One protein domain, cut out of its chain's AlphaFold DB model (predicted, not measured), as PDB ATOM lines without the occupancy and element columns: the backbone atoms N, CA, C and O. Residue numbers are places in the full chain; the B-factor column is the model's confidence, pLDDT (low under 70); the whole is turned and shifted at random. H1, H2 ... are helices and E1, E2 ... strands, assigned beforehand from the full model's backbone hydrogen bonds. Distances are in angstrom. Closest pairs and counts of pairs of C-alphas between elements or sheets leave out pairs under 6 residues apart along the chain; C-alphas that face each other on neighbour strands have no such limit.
ATOM      1  N   PRO A  19     169.748  58.040 170.709       96.94
ATOM      2  CA  PRO A  19     168.655  57.077 170.763       96.94
ATOM      3  C   PRO A  19     167.926  57.131 172.115       96.94
ATOM      4  O   PRO A  19     168.551  57.170 173.178       96.94
ATOM      5  N   GLN A  20     166.593  57.080 172.086       96.50
ATOM      6  CA  GLN A  20     165.747  56.956 173.275       96.50
ATOM      7  C   GLN A  20     166.169  55.742 174.103       96.50
ATOM      8  O   GLN A  20     166.347  54.643 173.574       96.50
ATOM      9  N   GLY A  21     166.359  55.976 175.401       93.94
ATOM     10  CA  GLY A  21     166.873  54.980 176.337       93.94
ATOM     11  C   GLY A  21     168.393  54.789 176.332       93.94
ATOM     12  O   GLY A  21     168.902  54.031 177.148       93.94
ATOM     13  N   GLY A  22     169.132  55.522 175.493       95.56
ATOM     14  CA  GLY A  22     170.600  55.566 175.499       95.56
ATOM     15  C   GLY A  22     171.210  56.492 176.560       95.56
ATOM     16  O   GLY A  22     172.396  56.788 176.495       95.56
ATOM     17  N   GLY A  23     170.413  56.995 177.509       95.62
ATOM     18  CA  GLY A  23     170.891  57.849 178.605       95.62
ATOM     19  C   GLY A  23     170.938  59.356 178.317       95.62
ATOM     20  O   GLY A  23     171.297  60.114 179.213       95.62
ATOM     21  N   ILE A  24     170.512  59.815 177.132       96.19
ATOM     22  CA  ILE A  24     170.574  61.241 176.749       96.19
ATOM     23  C   ILE A  24     169.865  62.173 177.744       96.19
ATOM     24  O   ILE A  24     170.380  63.244 178.053       96.19
ATOM     25  N   ASN A  25     168.728  61.748 178.306       94.94
ATOM     26  CA  ASN A  25     167.975  62.558 179.264       94.94
ATOM     27  C   ASN A  25     168.771  62.773 180.551       94.94
ATOM     28  O   ASN A  25     168.836  63.892 181.045       94.94
ATOM     29  N   ALA A  26     169.412  61.718 181.061       97.31
ATOM     30  CA  ALA A  26     170.208  61.801 182.279       97.31
ATOM     31  C   ALA A  26     171.428  62.712 182.080       97.31
ATOM     32  O   ALA A  26     171.696  63.572 182.915       97.31
ATOM     33  N   SER A  27     172.134  62.573 180.954       97.31
ATOM     34  CA  SER A  27     173.278  63.428 180.622       97.31
ATOM     35  C   SER A  27     172.883  64.902 180.489       97.31
ATOM     36  O   SER A  27     173.532  65.764 181.082       97.31
ATOM     37  N   ALA A  28     171.803  65.200 179.762       97.50
ATOM     38  CA  ALA A  28     171.334  66.572 179.584       97.50
ATOM     39  C   ALA A  28     170.785  67.186 180.882       97.50
ATOM     40  O   ALA A  28     171.002  68.367 181.144       97.50
ATOM     41  N   GLU A  29     170.137  66.392 181.736       97.62
ATOM     42  CA  GLU A  29     169.647  66.856 183.034       97.62
ATOM     43  C   GLU A  29     170.796  67.172 184.005       97.62
ATOM     44  O   GLU A  29     170.731  68.171 184.723       97.62
ATOM     45  N   ILE A  30     171.875  66.377 184.007       98.38
ATOM     46  CA  ILE A  30     173.095  66.689 184.770       98.38
ATOM     47  C   ILE A  30     173.696  68.013 184.288       98.38
ATOM     48  O   ILE A  30     174.039  68.859 185.115       98.38
ATOM     49  N   TYR A  31     173.780  68.216 182.972       98.12
ATOM     50  CA  TYR A  31     174.271  69.464 182.393       98.12
ATOM     51  C   TYR A  31     173.403  70.668 182.799       98.12
ATOM     52  O   TYR A  31     173.922  71.650 183.328       98.12
ATOM     53  N   ALA A  32     172.079  70.567 182.657       98.12
ATOM     54  CA  ALA A  32     171.144  71.615 183.064       98.12
ATOM     55  C   ALA A  32     171.258  71.946 184.564       98.12
ATOM     56  O   ALA A  32     171.332  73.117 184.935       98.12
ATOM     57  N   LYS A  33     171.339  70.928 185.434       98.31
ATOM     58  CA  LYS A  33     171.530  71.117 186.882       98.31
ATOM     59  C   LYS A  33     172.858  71.792 187.204       98.31
ATOM     60  O   LYS A  33     172.885  72.663 188.068       98.31
ATOM     61  N   ALA A  34     173.941  71.428 186.515       98.56
ATOM     62  CA  ALA A  34     175.241  72.064 186.697       98.56
ATOM     63  C   ALA A  34     175.193  73.563 186.351       98.56
ATOM     64  O   ALA A  34     175.713  74.376 187.113       98.56
ATOM     65  N   LEU A  35     174.507  73.942 185.265       97.75
ATOM     66  CA  LEU A  35     174.300  75.349 184.897       97.75
ATOM     67  C   LEU A  35     173.456  76.102 185.934       97.75
ATOM     68  O   LEU A  35     173.836  77.198 186.346       97.75
ATOM     69  N   SER A  36     172.359  75.500 186.404       97.56
ATOM     70  CA  SER A  36     171.526  76.088 187.460       97.56
ATOM     71  C   SER A  36     172.300  76.268 188.769       97.56
ATOM     72  O   SER A  36     172.218  77.320 189.398       97.56
ATOM     73  N   HIS A  37     173.102  75.277 189.173       98.31
ATOM     74  CA  HIS A  37     173.988  75.386 190.340       98.31
ATOM     75  C   HIS A  37     175.077  76.454 190.149       98.31
ATOM     76  O   HIS A  37     175.509  77.062 191.124       98.31
ATOM     77  N   GLY A  38     175.491  76.710 188.906       97.19
ATOM     78  CA  GLY A  38     176.390  77.803 188.533       97.19
ATOM     79  C   GLY A  38     175.748  79.197 188.549       97.19
ATOM     80  O   GLY A  38     176.430  80.169 188.234       97.19
ATOM     81  N   GLY A  39     174.465  79.315 188.909       96.06
ATOM     82  CA  GLY A  39     173.757  80.591 189.023       96.06
ATOM     83  C   GLY A  39     173.089  81.075 187.734       96.06
ATOM     84  O   GLY A  39     172.689  82.235 187.666       96.06
ATOM     85  N   LEU A  40     172.962  80.222 186.715       96.75
ATOM     86  CA  LEU A  40     172.238  80.554 185.489       96.75
ATOM     87  C   LEU A  40     170.755  80.196 185.603       96.75
ATOM     88  O   LEU A  40     170.366  79.229 186.258       96.75
ATOM     89  N   HIS A  41     169.923  80.949 184.895       97.19
ATOM     90  CA  HIS A  41     168.543  80.572 184.633       97.19
ATOM     91  C   HIS A  41     168.513  79.634 183.434       97.19
ATOM     92  O   HIS A  41     169.110  79.939 182.403       97.19
ATOM     93  N   VAL A  42     167.812  78.512 183.569       97.81
ATOM     94  CA  VAL A  42     167.807  77.437 182.576       97.81
ATOM     95  C   VAL A  42     166.386  77.167 182.090       97.81
ATOM     96  O   VAL A  42     165.468  77.010 182.893       97.81
ATOM     97  N   PHE A  43     166.223  77.058 180.774       97.44
ATOM     98  CA  PHE A  43     165.034  76.544 180.107       97.44
ATOM     99  C   PHE A  43     165.399  75.260 179.352       97.44
ATOM    100  O   PHE A  43     166.324  75.247 178.542       97.44
ATOM    101  N   ALA A  44     164.671  74.177 179.618       96.94
ATOM    102  CA  ALA A  44     164.861  72.887 178.965       96.94
ATOM    103  C   ALA A  44     163.691  72.585 178.021       96.94
ATOM    104  O   ALA A  44     162.529  72.730 178.396       96.94
ATOM    105  N   ASN A  45     163.997  72.121 176.812       96.12
ATOM    106  CA  ASN A  45     163.027  71.631 175.839       96.12
ATOM    107  C   ASN A  45     163.467  70.244 175.364       96.12
ATOM    108  O   ASN A  45     164.624  70.051 175.003       96.12
ATOM    109  N   ILE A  46     162.555  69.275 175.396       95.56
ATOM    110  CA  ILE A  46     162.865  67.889 175.055       95.56
ATOM    111  C   ILE A  46     161.870  67.409 174.015       95.56
ATOM    112  O   ILE A  46     160.661  67.543 174.215       95.56
ATOM    113  N   GLU A  47     162.377  66.804 172.946       94.94
ATOM    114  CA  GLU A  47     161.540  66.215 171.910       94.94
ATOM    115  C   GLU A  47     161.690  64.699 171.848       94.94
ATOM    116  O   GLU A  47     162.767  64.116 171.652       94.94
ATOM    117  N   PHE A  48     160.540  64.045 171.994       94.81
ATOM    118  CA  PHE A  48     160.400  62.604 171.933       94.81
ATOM    119  C   PHE A  48     159.516  62.196 170.767       94.81
ATOM    120  O   PHE A  48     158.432  62.736 170.557       94.81
ATOM    121  N   HIS A  49     159.941  61.155 170.060       94.06
ATOM    122  CA  HIS A  49     159.013  60.361 169.272       94.06
ATOM    123  C   HIS A  49     158.132  59.526 170.207       94.06
ATOM    124  O   HIS A  49     158.605  59.085 171.255       94.06
ATOM    125  N   SER A  50     156.893  59.238 169.788       94.38
ATOM    126  CA  SER A  50     156.019  58.266 170.463       94.38
ATOM    127  C   SER A  50     156.581  56.851 170.299       94.38
ATOM    128  O   SER A  50     156.294  56.146 169.328       94.38
ATOM    129  N   ASN A  51     157.510  56.504 171.183       93.94
ATOM    130  CA  ASN A  51     158.276  55.272 171.185       93.94
ATOM    131  C   ASN A  51     158.992  55.110 172.536       93.94
ATOM    132  O   ASN A  51     159.272  56.098 173.211       93.94
ATOM    133  N   ILE A  52     159.290  53.868 172.924       91.19
ATOM    134  CA  ILE A  52     159.940  53.578 174.210       91.19
ATOM    135  C   ILE A  52     161.474  53.609 174.083       91.19
ATOM    136  O   ILE A  52     162.131  54.217 174.921       91.19
ATOM    137  N   MET A  53     162.055  52.995 173.038       93.69
ATOM    138  CA  MET A  53     163.517  52.847 172.877       93.69
ATOM    139  C   MET A  53     163.992  52.960 171.422       93.69
ATOM    140  O   MET A  53     163.331  52.474 170.506       93.69
ATOM    141  N   GLY A  54     165.174  53.537 171.194       91.81
ATOM    142  CA  GLY A  54     165.919  53.436 169.931       91.81
ATOM    143  C   GLY A  54     165.698  54.551 168.902       91.81
ATOM    144  O   GLY A  54     166.632  54.863 168.166       91.81
ATOM    145  N   LYS A  55     164.527  55.205 168.854       95.56
ATOM    146  CA  LYS A  55     164.334  56.377 167.973       95.56
ATOM    147  C   LYS A  55     165.178  57.560 168.433       95.56
ATOM    148  O   LYS A  55     165.468  57.688 169.617       95.56
ATOM    149  N   HIS A  56     165.540  58.433 167.498       96.25
ATOM    150  CA  HIS A  56     166.279  59.646 167.820       96.25
ATOM    151  C   HIS A  56     165.416  60.609 168.644       96.25
ATOM    152  O   HIS A  56     164.258  60.862 168.310       96.25
ATOM    153  N   SER A  57     165.993  61.143 169.708       96.25
ATOM    154  CA  SER A  57     165.434  62.198 170.541       96.25
ATOM    155  C   SER A  57     166.509  63.225 170.823       96.25
ATOM    156  O   SER A  57     167.698  62.901 170.780       96.25
ATOM    157  N   TYR A  58     166.087  64.443 171.140       96.38
ATOM    158  CA  TYR A  58     167.009  65.496 171.522       96.38
ATOM    159  C   TYR A  58     166.516  66.275 172.733       96.38
ATOM    160  O   TYR A  58     165.318  66.381 172.998       96.38
ATOM    161  N   TYR A  59     167.483  66.807 173.467       97.69
ATOM    162  CA  TYR A  59     167.299  67.597 174.668       97.69
ATOM    163  C   TYR A  59     168.057  68.909 174.476       97.69
ATOM    164  O   TYR A  59     169.287  68.918 174.414       97.69
ATOM    165  N   ARG A  60     167.321  70.014 174.368       97.94
ATOM    166  CA  ARG A  60     167.855  71.373 174.272       97.94
ATOM    167  C   ARG A  60     167.853  72.041 175.644       97.94
ATOM    168  O   ARG A  60     166.852  72.007 176.358       97.94
ATOM    169  N   VAL A  61     168.962  72.685 175.982       98.25
ATOM    170  CA  VAL A  61     169.144  73.486 177.193       98.25
ATOM    171  C   VAL A  61     169.533  74.899 176.778       98.25
ATOM    172  O   VAL A  61     170.571  75.098 176.154       98.25
ATOM    173  N   THR A  62     168.708  75.880 177.129       97.75
ATOM    174  CA  THR A  62     169.011  77.306 176.970       97.75
ATOM    175  C   THR A  62     169.290  77.903 178.343       97.75
ATOM    176  O   THR A  62     168.495  77.712 179.261       97.75
ATOM    177  N   ALA A  63     170.411  78.603 178.504       97.56
ATOM    178  CA  ALA A  63     170.814  79.179 179.780       97.56
ATOM    179  C   ALA A  63     171.331  80.611 179.645       97.56
ATOM    180  O   ALA A  63     172.006  80.937 178.672       97.56
ATOM    181  N   ALA A  64     171.035  81.455 180.631       96.56
ATOM    182  CA  ALA A  64     171.457  82.852 180.659       96.56
ATOM    183  C   ALA A  64     171.618  83.357 182.106       96.56
ATOM    184  O   ALA A  64     171.049  82.772 183.030       96.56
ATOM    185  N   PRO A  65     172.346  84.466 182.338       96.19
ATOM    186  CA  PRO A  65     172.454  85.080 183.666       96.19
ATOM    187  C   PRO A  65     171.176  85.820 184.112       96.19
ATOM    188  O   PRO A  65     171.138  86.386 185.199       96.19
TER     189      PRO A  65
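What this domain is: This is residues 19 to 65 of the 77 residues of the protein "POR domain-containing protein" of Chloroflexi bacterium (UniProt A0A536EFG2). A long antiparallel hairpin of two strands, E1 and E2, makes a narrow, two-stranded wall, and one helix, H1, packs lengthwise over one of its faces; the other face is bare. The three parts run along the same long axis, with the loop of residues 48 to 55 at one end of the hairpin. The printed part has 47 residues, with one named helix and two named strands in the order H1, E1, E2, and its class is mixed, helices and strands. It is a rod spanning 35 by 14 by 10 A, only just loose and close to compact, with a radius of gyration of the C-alphas of 11.9 A.

Where its parts are: E2, residues 56 to 64, is 27.0 A from first to last C-alpha and ends with C-alpha 64 at (171.457, 82.852, 180.659). E1, residues 41 to 47, is 20.4 A long. H1, residues 24 to 37, is 19.9 A long and begins with C-alpha 24 at (170.574, 61.241, 176.749).

How they stand to each other: E1 and E2 are antiparallel neighbours and form a hairpin, with 166 degrees between their directions. C-alphas 44 and 61 face each other at 4.7 A. N 43 and O 62 are within hydrogen-bond range at 2.8 A, as are N 60 and O 45 at 2.8 A. The closest C-alphas of H1 and E2 are those of Ala 28 and Tyr 59, 6.4 A apart. The closest of H1 and E1 are those of Ser 36 and Val 42, 6.3 A apart. In H1, every O i to N i+4 pair is within hydrogen-bond range.

The domain as a whole: The two C-alphas farthest apart are those of Asn 51 and Pro 65, at 35.3 A. The printed part has no cut. The link from H1 to E1 is tight, with 3 residues, and that from E1 to E2 is short, with 8. The mean pLDDT of the printed part is 96.4, and no printed residue is under 70.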